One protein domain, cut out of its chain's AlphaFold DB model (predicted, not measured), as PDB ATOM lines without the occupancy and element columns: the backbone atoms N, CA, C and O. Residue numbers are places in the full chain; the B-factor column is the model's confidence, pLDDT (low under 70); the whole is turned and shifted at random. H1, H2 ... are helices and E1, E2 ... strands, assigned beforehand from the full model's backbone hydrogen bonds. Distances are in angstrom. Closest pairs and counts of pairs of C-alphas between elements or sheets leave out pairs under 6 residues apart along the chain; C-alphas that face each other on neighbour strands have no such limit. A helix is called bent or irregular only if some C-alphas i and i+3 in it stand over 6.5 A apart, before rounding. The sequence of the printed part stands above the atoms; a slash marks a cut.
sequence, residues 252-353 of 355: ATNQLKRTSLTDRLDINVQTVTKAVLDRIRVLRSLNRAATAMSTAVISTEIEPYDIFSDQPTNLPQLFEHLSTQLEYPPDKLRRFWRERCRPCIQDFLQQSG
ATOM      1  N   ALA A 252     -38.635  75.436  -5.075       89.94
ATOM      2  CA  ALA A 252     -38.062  76.111  -6.242       89.94
ATOM      3  C   ALA A 252     -36.644  76.651  -5.981       89.94
ATOM      4  O   ALA A 252     -35.820  76.748  -6.890       89.94
ATOM      5  N   THR A 253     -36.344  76.980  -4.724       89.94
ATOM      6  CA  THR A 253     -35.036  77.469  -4.272       89.94
ATOM      7  C   THR A 253     -34.091  76.343  -3.839       89.94
ATOM      8  O   THR A 253     -32.914  76.599  -3.564       89.94
ATOM      9  N   ASN A 254     -34.579  75.100  -3.791       92.56
ATOM     10  CA  ASN A 254     -33.890  73.912  -3.290       92.56
ATOM     11  C   ASN A 254     -33.399  74.077  -1.835       92.56
ATOM     12  O   ASN A 254     -32.454  73.410  -1.403       92.56
ATOM     13  N   GLN A 255     -33.970  75.027  -1.089       92.50
ATOM     14  CA  GLN A 255     -33.550  75.346   0.274       92.50
ATOM     15  C   GLN A 255     -34.057  74.301   1.266       92.50
ATOM     16  O   GLN A 255     -33.336  73.963   2.210       92.50
ATOM     17  N   LEU A 256     -35.249  73.739   1.035       93.62
ATOM     18  CA  LEU A 256     -35.842  72.752   1.937       93.62
ATOM     19  C   LEU A 256     -35.070  71.431   1.880       93.62
ATOM     20  O   LEU A 256     -34.775  70.844   2.922       93.62
ATOM     21  N   LYS A 257     -34.659  71.001   0.681       93.19
ATOM     22  CA  LYS A 257     -33.793  69.824   0.493       93.19
ATOM     23  C   LYS A 257     -32.377  70.016   1.034       93.19
ATOM     24  O   LYS A 257     -31.800  69.073   1.568       93.19
ATOM     25  N   ARG A 258     -31.803  71.217   0.895       94.19
ATOM     26  CA  ARG A 258     -30.439  71.527   1.371       94.19
ATOM     27  C   ARG A 258     -30.341  71.644   2.887       94.19
ATOM     28  O   ARG A 258     -29.264  71.447   3.442       94.19
ATOM     29  N   THR A 259     -31.445  71.965   3.552       93.69
ATOM     30  CA  THR A 259     -31.491  72.068   5.010       93.69
ATOM     31  C   THR A 259     -31.755  70.683   5.595       93.69
ATOM     32  O   THR A 259     -32.897  70.312   5.858       93.69
ATOM     33  N   SER A 260     -30.694  69.890   5.753       94.69
ATOM     34  CA  SER A 260     -30.756  68.530   6.293       94.69
ATOM     35  C   SER A 260     -30.286  68.436   7.742       94.69
ATOM     36  O   SER A 260     -29.613  69.328   8.264       94.69
ATOM     37  N   LEU A 261     -30.619  67.325   8.395       89.44
ATOM     38  CA  LEU A 261     -29.989  66.942   9.652       89.44
ATOM     39  C   LEU A 261     -28.506  66.621   9.421       89.44
ATOM     40  O   LEU A 261     -28.142  65.972   8.441       89.44
ATOM     41  N   THR A 262     -27.644  67.067  10.336       88.44
ATOM     42  CA  THR A 262     -26.183  66.918  10.212       88.44
ATOM     43  C   THR A 262     -25.742  65.453  10.140       88.44
ATOM     44  O   THR A 262     -24.758  65.141   9.480       88.44
ATOM     45  N   ASP A 263     -26.462  64.555  10.816       90.31
ATOM     46  CA  ASP A 263     -26.181  63.117  10.893       90.31
ATOM     47  C   ASP A 263     -27.013  62.265   9.913       90.31
ATOM     48  O   ASP A 263     -26.744  61.072   9.775       90.31
ATOM     49  N   ARG A 264     -27.992  62.854   9.210       88.69
ATOM     50  CA  ARG A 264     -28.889  62.173   8.258       88.69
ATOM     51  C   ARG A 264     -29.257  63.105   7.101       88.69
ATOM     52  O   ARG A 264     -30.248  63.826   7.161       88.69
ATOM     53  N   LEU A 265     -28.454  63.088   6.035       90.69
ATOM     54  CA  LEU A 265     -28.669  63.934   4.847       90.69
ATOM     55  C   LEU A 265     -29.953  63.576   4.074       90.69
ATOM     56  O   LEU A 265     -30.499  64.409   3.356       90.69
ATOM     57  N   ASP A 266     -30.438  62.345   4.237       91.31
ATOM     58  CA  ASP A 266     -31.712  61.853   3.710       91.31
ATOM     59  C   ASP A 266     -32.932  62.470   4.421       91.31
ATOM     60  O   ASP A 266     -34.016  62.560   3.838       91.31
ATOM     61  N   ILE A 267     -32.754  62.955   5.656       92.69
ATOM     62  CA  ILE A 267     -33.794  63.637   6.426       92.69
ATOM     63  C   ILE A 267     -33.553  65.149   6.361       92.69
ATOM     64  O   ILE A 267     -32.703  65.713   7.055       92.69
ATOM     65  N   ASN A 268     -34.335  65.821   5.522       95.44
ATOM     66  CA  ASN A 268     -34.300  67.270   5.348       95.44
ATOM     67  C   ASN A 268     -35.647  67.925   5.674       95.44
ATOM     68  O   ASN A 268     -36.622  67.236   5.989       95.44
ATOM     69  N   VAL A 269     -35.692  69.263   5.642       93.44
ATOM     70  CA  VAL A 269     -36.910  70.029   5.956       93.44
ATOM     71  C   VAL A 269     -38.079  69.586   5.077       93.44
ATOM     72  O   VAL A 269     -39.188  69.428   5.587       93.44
ATOM     73  N   GLN A 270     -37.842  69.309   3.792       94.25
ATOM     74  CA  GLN A 270     -38.878  68.792   2.898       94.25
ATOM     75  C   GLN A 270     -39.399  67.426   3.373       94.25
ATOM     76  O   GLN A 270     -40.610  67.258   3.509       94.25
ATOM     77  N   THR A 271     -38.514  66.467   3.667       92.50
ATOM     78  CA  THR A 271     -38.895  65.117   4.122       92.50
ATOM     79  C   THR A 271     -39.719  65.167   5.411       92.50
ATOM     80  O   THR A 271     -40.776  64.540   5.493       92.50
ATOM     81  N   VAL A 272     -39.269  65.938   6.407       89.50
ATOM     82  CA  VAL A 272     -39.947  66.034   7.711       89.50
ATOM     83  C   VAL A 272     -41.291  66.748   7.580       89.50
ATOM     84  O   VAL A 272     -42.292  66.260   8.100       89.50
ATOM     85  N   THR A 273     -41.343  67.865   6.852       89.81
ATOM     86  CA  THR A 273     -42.587  68.632   6.682       89.81
ATOM     87  C   THR A 273     -43.620  67.864   5.879       89.81
ATOM     88  O   THR A 273     -44.787  67.826   6.264       89.81
ATOM     89  N   LYS A 274     -43.193  67.143   4.840       92.25
ATOM     90  CA  LYS A 274     -44.068  66.235   4.101       92.25
ATOM     91  C   LYS A 274     -44.653  65.149   5.005       92.25
ATOM     92  O   LYS A 274     -45.863  64.957   5.004       92.25
ATOM     93  N   ALA A 275     -43.824  64.489   5.814       88.19
ATOM     94  CA  ALA A 275     -44.284  63.428   6.709       88.19
ATOM     95  C   ALA A 275     -45.278  63.941   7.773       88.19
ATOM     96  O   ALA A 275     -46.269  63.274   8.072       88.19
ATOM     97  N   VAL A 276     -45.059  65.152   8.298       87.44
ATOM     98  CA  VAL A 276     -46.007  65.840   9.192       87.44
ATOM     99  C   VAL A 276     -47.347  66.089   8.491       87.44
ATOM    100  O   VAL A 276     -48.393  65.719   9.027       87.44
ATOM    101  N   LEU A 277     -47.330  66.669   7.287       88.81
ATOM    102  CA  LEU A 277     -48.546  66.978   6.528       88.81
ATOM    103  C   LEU A 277     -49.317  65.719   6.120       88.81
ATOM    104  O   LEU A 277     -50.538  65.668   6.280       88.81
ATOM    105  N   ASP A 278     -48.618  64.679   5.660       88.44
ATOM    106  CA  ASP A 278     -49.220  63.390   5.314       88.44
ATOM    107  C   ASP A 278     -49.920  62.774   6.537       88.44
ATOM    108  O   ASP A 278     -51.051  62.286   6.443       88.44
ATOM    109  N   ARG A 279     -49.303  62.862   7.723       85.69
ATOM    110  CA  ARG A 279     -49.910  62.359   8.960       85.69
ATOM    111  C   ARG A 279     -51.142  63.162   9.378       85.69
ATOM    112  O   ARG A 279     -52.131  62.557   9.793       85.69
ATOM    113  N   ILE A 280     -51.118  64.488   9.239       82.75
ATOM    114  CA  ILE A 280     -52.283  65.349   9.504       82.75
ATOM    115  C   ILE A 280     -53.443  64.991   8.567       82.75
ATOM    116  O   ILE A 280     -54.577  64.843   9.029       82.75
ATOM    117  N   ARG A 281     -53.171  64.765   7.275       84.94
ATOM    118  CA  ARG A 281     -54.188  64.319   6.304       84.94
ATOM    119  C   ARG A 281     -54.843  62.998   6.726       84.94
ATOM    120  O   ARG A 281     -56.070  62.900   6.705       84.94
ATOM    121  N   VAL A 282     -54.056  62.018   7.181       82.25
ATOM    122  CA  VAL A 282     -54.573  60.721   7.668       82.25
ATOM    123  C   VAL A 282     -55.424  60.876   8.932       82.25
ATOM    124  O   VAL A 282     -56.514  60.309   9.022       82.25
ATOM    125  N   LEU A 283     -54.959  61.649   9.918       77.69
ATOM    126  CA  LEU A 283     -55.719  61.872  11.154       77.69
ATOM    127  C   LEU A 283     -57.069  62.535  10.865       77.69
ATOM    128  O   LEU A 283     -58.082  62.159  11.451       77.69
ATOM    129  N   ARG A 284     -57.116  63.441   9.886       77.69
ATOM    130  CA  ARG A 284     -58.373  64.049   9.443       77.69
ATOM    131  C   ARG A 284     -59.292  63.093   8.715       77.69
ATOM    132  O   ARG A 284     -60.489  63.119   8.986       77.69
ATOM    133  N   SER A 285     -58.779  62.265   7.804       77.38
ATOM    134  CA  SER A 285     -59.633  61.286   7.120       77.38
ATOM    135  C   SER A 285     -60.291  60.343   8.127       77.38
ATOM    136  O   SER A 285     -61.467  60.017   7.988       77.38
ATOM    137  N   LEU A 286     -59.557  59.979   9.183       73.50
ATOM    138  CA  LEU A 286     -60.082  59.190  10.294       73.50
ATOM    139  C   LEU A 286     -61.116  59.964  11.118       73.50
ATOM    140  O   LEU A 286     -62.165  59.404  11.422       73.50
ATOM    141  N   ASN A 287     -60.866  61.240  11.434       68.12
ATOM    142  CA  ASN A 287     -61.823  62.045  12.195       68.12
ATOM    143  C   ASN A 287     -63.133  62.247  11.414       68.12
ATOM    144  O   ASN A 287     -64.205  61.992  11.948       68.12
ATOM    145  N   ARG A 288     -63.062  62.568  10.111       73.12
ATOM    146  CA  ARG A 288     -64.249  62.670   9.241       73.12
ATOM    147  C   ARG A 288     -65.036  61.364   9.179       73.12
ATOM    148  O   ARG A 288     -66.262  61.391   9.260       73.12
ATOM    149  N   ALA A 289     -64.345  60.229   9.052       68.94
ATOM    150  CA  ALA A 289     -64.990  58.920   9.067       68.94
ATOM    151  C   ALA A 289     -65.675  58.646  10.418       68.94
ATOM    152  O   ALA A 289     -66.817  58.197  10.436       68.94
ATOM    153  N   ALA A 290     -65.029  58.980  11.539       65.94
ATOM    154  CA  ALA A 290     -65.607  58.834  12.875       65.94
ATOM    155  C   ALA A 290     -66.835  59.739  13.084       65.94
ATOM    156  O   ALA A 290     -67.872  59.267  13.552       65.94
ATOM    157  N   THR A 291     -66.766  61.008  12.661       68.88
ATOM    158  CA  THR A 291     -67.901  61.945  12.708       68.88
ATOM    159  C   THR A 291     -69.075  61.438  11.870       68.88
ATOM    160  O   THR A 291     -70.208  61.436  12.345       68.88
ATOM    161  N   ALA A 292     -68.818  60.944  10.655       67.75
ATOM    162  CA  ALA A 292     -69.851  60.371   9.790       67.75
ATOM    163  C   ALA A 292     -70.500  59.110  10.392       67.75
ATOM    164  O   ALA A 292     -71.670  58.832  10.139       67.75
ATOM    165  N   MET A 293     -69.758  58.362  11.211       68.88
ATOM    166  CA  MET A 293     -70.247  57.167  11.902       68.88
ATOM    167  C   MET A 293     -70.906  57.470  13.258       68.88
ATOM    168  O   MET A 293     -71.365  56.538  13.917       68.88
ATOM    169  N   SER A 294     -70.988  58.743  13.676       66.25
ATOM    170  CA  SER A 294     -71.543  59.161  14.976       66.25
ATOM    171  C   SER A 294     -70.896  58.447  16.176       66.25
ATOM    172  O   SER A 294     -71.508  58.263  17.229       66.25
ATOM    173  N   THR A 295     -69.649  57.998  16.015       52.09
ATOM    174  CA  THR A 295     -68.863  57.381  17.083       52.09
ATOM    175  C   THR A 295     -68.116  58.464  17.856       52.09
ATOM    176  O   THR A 295     -67.857  59.550  17.339       52.09
ATOM    177  N   ALA A 296     -67.815  58.199  19.134       46.53
ATOM    178  CA  ALA A 296     -67.085  59.142  19.978       46.53
ATOM    179  C   ALA A 296     -65.811  59.619  19.262       46.53
ATOM    180  O   ALA A 296     -65.013  58.796  18.810       46.53
ATOM    181  N   VAL A 297     -65.660  60.946  19.166       50.94
ATOM    182  CA  VAL A 297     -64.508  61.622  18.558       50.94
ATOM    183  C   VAL A 297     -63.232  60.996  19.114       50.94
ATOM    184  O   VAL A 297     -63.036  60.940  20.332       50.94
ATOM    185  N   ILE A 298     -62.380  60.478  18.227       50.28
ATOM    186  CA  ILE A 298     -61.063  59.981  18.619       50.28
ATOM    187  C   ILE A 298     -60.315  61.203  19.151       50.28
ATOM    188  O   ILE A 298     -60.011  62.115  18.390       50.28
ATOM    189  N   SER A 299     -60.076  61.238  20.464       49.34
ATOM    190  CA  SER A 299     -59.482  62.352  21.222       49.34
ATOM    191  C   SER A 299     -57.989  62.569  20.909       49.34
ATOM    192  O   SER A 299     -57.154  62.665  21.808       49.34
ATOM    193  N   THR A 300     -57.642  62.620  19.629       51.84
ATOM    194  CA  THR A 300     -56.328  62.965  19.089       51.84
ATOM    195  C   THR A 300     -56.514  64.098  18.078       51.84
ATOM    196  O   THR A 300     -56.215  63.937  16.896       51.84
ATOM    197  N   GLU A 301     -57.084  65.222  18.515       57.75
ATOM    198  CA  GLU A 301     -57.210  66.426  17.687       57.75
ATOM    199  C   GLU A 301     -55.847  67.118  17.611       57.75
ATOM    200  O   GLU A 301     -55.509  67.974  18.420       57.75
ATOM    201  N   ILE A 302     -55.004  66.682  16.670       59.12
ATOM    202  CA  ILE A 302     -53.918  67.529  16.171       59.12
ATOM    203  C   ILE A 302     -54.572  68.490  15.184       59.12
ATOM    204  O   ILE A 302     -54.944  68.084  14.076       59.12
ATOM    205  N   GLU A 303     -54.742  69.739  15.603       63.94
ATOM    206  CA  GLU A 303     -55.349  70.762  14.760       63.94
ATOM    207  C   GLU A 303     -54.372  71.174  13.639       63.94
ATOM    208  O   GLU A 303     -53.155  71.203  13.860       63.94
ATOM    209  N   PRO A 304     -54.863  71.521  12.429       60.25
ATOM    210  CA  PRO A 304     -54.075  72.117  11.346       60.25
ATOM    211  C   PRO A 304     -53.070  73.173  11.805       60.25
ATOM    212  O   PRO A 304     -51.995  73.273  11.231       60.25
ATOM    213  N   TYR A 305     -53.437  73.958  12.818       63.41
ATOM    214  CA  TYR A 305     -52.673  75.108  13.279       63.41
ATOM    215  C   TYR A 305     -51.677  74.792  14.384       63.41
ATOM    216  O   TYR A 305     -50.765  75.586  14.623       63.41
ATOM    217  N   ASP A 306     -51.760  73.609  14.997       70.19
ATOM    218  CA  ASP A 306     -50.763  73.183  15.979       70.19
ATOM    219  C   ASP A 306     -49.365  73.186  15.343       70.19
ATOM    220  O   ASP A 306     -48.400  73.632  15.955       70.19
ATOM    221  N   ILE A 307     -49.229  72.805  14.069       72.88
ATOM    222  CA  ILE A 307     -47.923  72.850  13.389       72.88
ATOM    223  C   ILE A 307     -47.352  74.264  13.223       72.88
ATOM    224  O   ILE A 307     -46.134  74.406  13.081       72.88
ATOM    225  N   PHE A 308     -48.201  75.293  13.282       71.50
ATOM    226  CA  PHE A 308     -47.810  76.699  13.196       71.50
ATOM    227  C   PHE A 308     -47.657  77.352  14.585       71.50
ATOM    228  O   PHE A 308     -46.932  78.342  14.711       71.50
ATOM    229  N   SER A 309     -48.253  76.773  15.635       72.19
ATOM    230  CA  SER A 309     -48.233  77.268  17.021       72.19
ATOM    231  C   SER A 309     -46.846  77.231  17.683       72.19
ATOM    232  O   SER A 309     -45.999  76.387  17.375       72.19
ATOM    233  N   ASP A 310     -46.616  78.152  18.628       59.34
ATOM    234  CA  ASP A 310     -45.399  78.218  19.456       59.34
ATOM    235  C   ASP A 310     -45.296  77.076  20.467       59.34
ATOM    236  O   ASP A 310     -44.194  76.665  20.845       59.34
ATOM    237  N   GLN A 311     -46.445  76.561  20.900       62.91
ATOM    238  CA  GLN A 311     -46.577  75.534  21.933       62.91
ATOM    239  C   GLN A 311     -47.631  74.499  21.504       62.91
ATOM    240  O   GLN A 311     -48.718  74.439  22.070       62.91
ATOM    241  N   PRO A 312     -47.333  73.680  20.490       61.91
ATOM    242  CA  PRO A 312     -48.256  72.670  19.995       61.91
ATOM    243  C   PRO A 312     -48.501  71.586  21.035       61.91
ATOM    244  O   PRO A 312     -47.651  70.725  21.284       61.91
ATOM    245  N   THR A 313     -49.691  71.620  21.622       57.09
ATOM    246  CA  THR A 313     -50.105  70.763  22.737       57.09
ATOM    247  C   THR A 313     -50.082  69.272  22.395       57.09
ATOM    248  O   THR A 313     -49.801  68.453  23.269       57.09
ATOM    249  N   ASN A 314     -50.273  68.912  21.119       67.69
ATOM    250  CA  ASN A 314     -50.348  67.521  20.661       67.69
ATOM    251  C   ASN A 314     -49.150  67.061  19.804       67.69
ATOM    252  O   ASN A 314     -49.112  65.909  19.361       67.69
ATOM    253  N   LEU A 315     -48.113  67.896  19.623       70.00
ATOM    254  CA  LEU A 315     -46.923  67.507  18.852       70.00
ATOM    255  C   LEU A 315     -46.106  66.334  19.435       70.00
ATOM    256  O   LEU A 315     -45.515  65.612  18.630       70.00
ATOM    257  N   PRO A 316     -46.051  66.064  20.762       80.94
ATOM    258  CA  PRO A 316     -45.281  64.931  21.276       80.94
ATOM    259  C   PRO A 316     -45.661  63.602  20.614       80.94
ATOM    260  O   PRO A 316     -44.789  62.905  20.114       80.94
ATOM    261  N   GLN A 317     -46.958  63.298  20.519       82.00
ATOM    262  CA  GLN A 317     -47.451  62.044  19.935       82.00
ATOM    263  C   GLN A 317     -47.187  61.960  18.426       82.00
ATOM    264  O   GLN A 317     -46.904  60.879  17.905       82.00
ATOM    265  N   LEU A 318     -47.231  63.099  17.726       84.12
ATOM    266  CA  LEU A 318     -46.885  63.162  16.308       84.12
ATOM    267  C   LEU A 318     -45.414  62.797  16.084       84.12
ATOM    268  O   LEU A 318     -45.111  61.985  15.215       84.12
ATOM    269  N   PHE A 319     -44.501  63.362  16.877       87.44
ATOM    270  CA  PHE A 319     -43.072  63.102  16.712       87.44
ATOM    271  C   PHE A 319     -42.650  61.705  17.149       87.44
ATOM    272  O   PHE A 319     -41.714  61.174  16.563       87.44
ATOM    273  N   GLU A 320     -43.347  61.081  18.102       89.31
ATOM    274  CA  GLU A 320     -43.142  59.656  18.391       89.31
ATOM    275  C   GLU A 320     -43.478  58.794  17.163       89.31
ATOM    276  O   GLU A 320     -42.704  57.919  16.778       89.31
ATOM    277  N   HIS A 321     -44.585  59.093  16.472       87.75
ATOM    278  CA  HIS A 321     -44.961  58.382  15.249       87.75
ATOM    279  C   HIS A 321     -43.969  58.623  14.099       87.75
ATOM    280  O   HIS A 321     -43.534  57.681  13.435       87.75
ATOM    281  N   LEU A 322     -43.573  59.881  13.886       87.00
ATOM    282  CA  LEU A 322     -42.603  60.251  12.851       87.00
ATOM    283  C   LEU A 322     -41.211  59.687  13.131       87.00
ATOM    284  O   LEU A 322     -40.503  59.330  12.194       87.00
ATOM    285  N   SER A 323     -40.832  59.567  14.402       91.06
ATOM    286  CA  SER A 323     -39.586  58.924  14.822       91.06
ATOM    287  C   SER A 323     -39.518  57.477  14.349       91.06
ATOM    288  O   SER A 323     -38.494  57.056  13.813       91.06
ATOM    289  N   THR A 324     -40.618  56.727  14.470       90.12
ATOM    290  CA  THR A 324     -40.700  55.363  13.932       90.12
ATOM    291  C   THR A 324     -40.636  55.350  12.406       90.12
ATOM    292  O   THR A 324     -39.919  54.533  11.843       90.12
ATOM    293  N   GLN A 325     -41.347  56.259  11.733       89.94
ATOM    294  CA  GLN A 325     -41.390  56.307  10.267       89.94
ATOM    295  C   GLN A 325     -40.047  56.703   9.632       89.94
ATOM    296  O   GLN A 325     -39.697  56.196   8.570       89.94
ATOM    297  N   LEU A 326     -39.317  57.630  10.253       90.06
ATOM    298  CA  LEU A 326     -38.050  58.167   9.742       90.06
ATOM    299  C   LEU A 326     -36.817  57.467  10.336       90.06
ATOM    300  O   LEU A 326     -35.688  57.805   9.975       90.06
ATOM    301  N   GLU A 327     -37.028  56.516  11.251       93.44
ATOM    302  CA  GLU A 327     -35.982  55.835  12.020       93.44
ATOM    303  C   GLU A 327     -34.998  56.839  12.648       93.44
ATOM    304  O   GLU A 327     -33.778  56.766  12.454       93.44
ATOM    305  N   TYR A 328     -35.535  57.842  13.354       92.31
ATOM    306  CA  TYR A 328     -34.739  58.934  13.918       92.31
ATOM    307  C   TYR A 328     -35.285  59.422  15.268       92.31
ATOM    308  O   TYR A 328     -36.495  59.579  15.392       92.31
ATOM    309  N   PRO A 329     -34.435  59.714  16.278       94.12
ATOM    310  CA  PRO A 329     -34.902  59.993  17.637       94.12
ATOM    311  C   PRO A 329     -35.920  61.146  17.727       94.12
ATOM    312  O   PRO A 329     -35.671  62.227  17.171       94.12
ATOM    313  N   PRO A 330     -37.013  60.986  18.499       90.88
ATOM    314  CA  PRO A 330     -38.137  61.925  18.507       90.88
ATOM    315  C   PRO A 330     -37.739  63.300  19.051       90.88
ATOM    316  O   PRO A 330     -38.218  64.326  18.573       90.88
ATOM    317  N   ASP A 331     -36.812  63.362  20.008       90.62
ATOM    318  CA  ASP A 331     -36.329  64.628  20.576       90.62
ATOM    319  C   ASP A 331     -35.491  65.431  19.581       90.62
ATOM    320  O   ASP A 331     -35.596  66.658  19.512       90.62
ATOM    321  N   LYS A 332     -34.696  64.737  18.760       91.25
ATOM    322  CA  LYS A 332     -33.927  65.383  17.698       91.25
ATOM    323  C   LYS A 332     -34.843  65.846  16.562       91.25
ATOM    324  O   LYS A 332     -34.656  66.961  16.084       91.25
ATOM    325  N   LEU A 333     -35.864  65.060  16.187       89.69
ATOM    326  CA  LEU A 333     -36.898  65.494  15.232       89.69
ATOM    327  C   LEU A 333     -37.652  66.725  15.738       89.69
ATOM    328  O   LEU A 333     -37.793  67.693  14.999       89.69
ATOM    329  N   ARG A 334     -38.075  66.727  17.010       90.00
ATOM    330  CA  ARG A 334     -38.738  67.874  17.654       90.00
ATOM    331  C   ARG A 334     -37.888  69.135  17.583       90.00
ATOM    332  O   ARG A 334     -38.384  70.212  17.248       90.00
ATOM    333  N   ARG A 335     -36.600  69.005  17.904       91.75
ATOM    334  CA  ARG A 335     -35.653  70.118  17.848       91.75
ATOM    335  C   ARG A 335     -35.462  70.619  16.418       91.75
ATOM    336  O   ARG A 335     -35.568  71.817  16.182       91.75
ATOM    337  N   PHE A 336     -35.245  69.713  15.469       92.00
ATOM    338  CA  PHE A 336     -35.077  70.048  14.056       92.00
ATOM    339  C   PHE A 336     -36.322  70.708  13.461       92.00
ATOM    340  O   PHE A 336     -36.213  71.692  12.731       92.00
ATOM    341  N   TRP A 337     -37.510  70.231  13.832       91.62
ATOM    342  CA  TRP A 337     -38.768  70.869  13.474       91.62
ATOM    343  C   TRP A 337     -38.810  72.321  13.939       91.62
ATOM    344  O   TRP A 337     -39.004  73.225  13.132       91.62
ATOM    345  N   ARG A 338     -38.570  72.546  15.235       90.62
ATOM    346  CA  ARG A 338     -38.632  73.876  15.849       90.62
ATOM    347  C   ARG A 338     -37.601  74.840  15.266       90.62
ATOM    348  O   ARG A 338     -37.928  75.994  15.031       90.62
ATOM    349  N   GLU A 339     -36.367  74.380  15.072       92.25
ATOM    350  CA  GLU A 339     -35.244  75.239  14.682       92.25
ATOM    351  C   GLU A 339     -35.137  75.453  13.167       92.25
ATOM    352  O   GLU A 339     -34.574  76.460  12.744       92.25
ATOM    353  N   ARG A 340     -35.611  74.506  12.345       93.12
ATOM    354  CA  ARG A 340     -35.377  74.513  10.890       93.12
ATOM    355  C   ARG A 340     -36.649  74.427  10.062       93.12
ATOM    356  O   ARG A 340     -36.795  75.208   9.135       93.12
ATOM    357  N   CYS A 341     -37.568  73.518  10.387       89.50
ATOM    358  CA  CYS A 341     -38.775  73.342   9.569       89.50
ATOM    359  C   CYS A 341     -39.767  74.489   9.780       89.50
ATOM    360  O   CYS A 341     -40.258  75.076   8.821       89.50
ATOM    361  N   ARG A 342     -40.024  74.848  11.039       88.75
ATOM    362  CA  ARG A 342     -41.018  75.853  11.407       88.75
ATOM    363  C   ARG A 342     -40.716  77.253  10.853       88.75
ATOM    364  O   ARG A 342     -41.643  77.832  10.297       88.75
ATOM    365  N   PRO A 343     -39.478  77.782  10.913       92.62
ATOM    366  CA  PRO A 343     -39.168  79.068  10.288       92.62
ATOM    367  C   PRO A 343     -39.449  79.079   8.780       92.62
ATOM    368  O   PRO A 343     -40.089  80.000   8.293       92.62
ATOM    369  N   CYS A 344     -39.082  78.015   8.052       89.44
ATOM    370  CA  CYS A 344     -39.368  77.919   6.616       89.44
ATOM    371  C   CYS A 344     -40.875  77.936   6.314       89.44
ATOM    372  O   CYS A 344     -41.305  78.517   5.322       89.44
ATOM    373  N   ILE A 345     -41.677  77.304   7.172       88.50
ATOM    374  CA  ILE A 345     -43.139  77.302   7.053       88.50
ATOM    375  C   ILE A 345     -43.715  78.691   7.377       88.50
ATOM    376  O   ILE A 345     -44.618  79.152   6.687       88.50
ATOM    377  N   GLN A 346     -43.188  79.380   8.391       88.00
ATOM    378  CA  GLN A 346     -43.601  80.747   8.728       88.00
ATOM    379  C   GLN A 346     -43.278  81.732   7.598       88.00
ATOM    380  O   GLN A 346     -44.119  82.563   7.267       88.00
ATOM    381  N   ASP A 347     -42.113  81.598   6.962       89.12
ATOM    382  CA  ASP A 347     -41.738  82.405   5.797       89.12
ATOM    383  C   ASP A 347     -42.721  82.193   4.633       89.12
ATOM    384  O   ASP A 347     -43.131  83.155   3.983       89.12
ATOM    385  N   PHE A 348     -43.151  80.948   4.394       89.44
ATOM    386  CA  PHE A 348     -44.189  80.640   3.407       89.44
ATOM    387  C   PHE A 348     -45.533  81.307   3.746       89.44
ATOM    388  O   PHE A 348     -46.157  81.915   2.874       89.44
ATOM    389  N   LEU A 349     -45.978  81.236   5.005       85.12
ATOM    390  CA  LEU A 349     -47.235  81.861   5.439       85.12
ATOM    391  C   LEU A 349     -47.198  83.388   5.276       85.12
ATOM    392  O   LEU A 349     -48.152  83.984   4.779       85.12
ATOM    393  N   GLN A 350     -46.062  84.015   5.591       86.75
ATOM    394  CA  GLN A 350     -45.859  85.449   5.377       86.75
ATOM    395  C   GLN A 350     -45.874  85.825   3.888       86.75
ATOM    396  O   GLN A 350     -46.479  86.828   3.515       86.75
ATOM    397  N   GLN A 351     -45.241  85.025   3.024       86.31
ATOM    398  CA  GLN A 351     -45.197  85.275   1.576       86.31
ATOM    399  C   GLN A 351     -46.547  85.047   0.886       86.31
ATOM    400  O   GLN A 351     -46.850  85.721  -0.097       86.31
ATOM    401  N   SER A 352     -47.352  84.116   1.395       79.75
ATOM    402  CA  SER A 352     -48.688  83.812   0.868       79.75
ATOM    403  C   SER A 352     -49.777  84.769   1.370       79.75
ATOM    404  O   SER A 352     -50.908  84.695   0.898       79.75
ATOM    405  N   GLY A 353     -49.449  85.698   2.279       77.94
ATOM    406  CA  GLY A 353     -50.418  86.626   2.871       77.94
ATOM    407  C   GLY A 353     -51.360  85.973   3.890       77.94
ATOM    408  O   GLY A 353     -52.375  86.571   4.237       77.94
TER     409      GLY A 353
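This is residues 252 to 353 of the 355 residues of the protein "Putative membrane protein" of Phormidesmis priestleyi Ana (UniProt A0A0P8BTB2). One long helix, H2, makes the long axis; H3 and the bent H4 cross its first half, H1 and strand E1 sit at its beginning, and a loop, residues 293 to 314, folds back from its far end. The printed part has 102 residues, with four named helices and one strand in the order H1, E1, H2, H3, H4: mostly helix. It is compact, radius of gyration of the C-alphas 14.7 A, spanning 45 by 35 by 24 A.

Find C-alpha 269 at (-36.910, 70.029, 5.956); H2 runs 34.5 A to residue 292. Before it come H1, residues 255 to 258, and E1, 264 to 268, which pairs with no named strand. H3 is residues 315 to 326, 15.8 A. H4, 330 to 351, is one helix by its hydrogen bonds but bent, C-alphas 339 and 342 being 6.7 A apart; its arms are H4a, residues 330 to 339, and H4b, residues 342 to 351, with C-alpha 351 at (-45.197, 85.275, 1.576).

At H2, look to residues 275 to 279, which alone touch H3, at a steep tilt of 64 degrees; the closest C-alphas, Ala 275 and Leu 322, are 7.1 A apart. H1 touches H2, closest C-alphas Leu 256 and Val 269, 5.0 A. H3 touches H4a, closest C-alphas Ser 323 and Pro 330, 5.0 A. H2 and H4b are near each other, with 7 pairs of C-alphas within 10 A. Every O i to N i+4 pair is within hydrogen-bond range in H2, H3, H4a and H4b; H1 is too short for one.

The farthest C-alphas, Thr 262 and Ser 294, are 46.3 A apart. The printed part has no cut; the link H2 to H3 is long, 22 residues. Look for pLDDT under 70 at residues 287, 289 to 305 and 310 to 314.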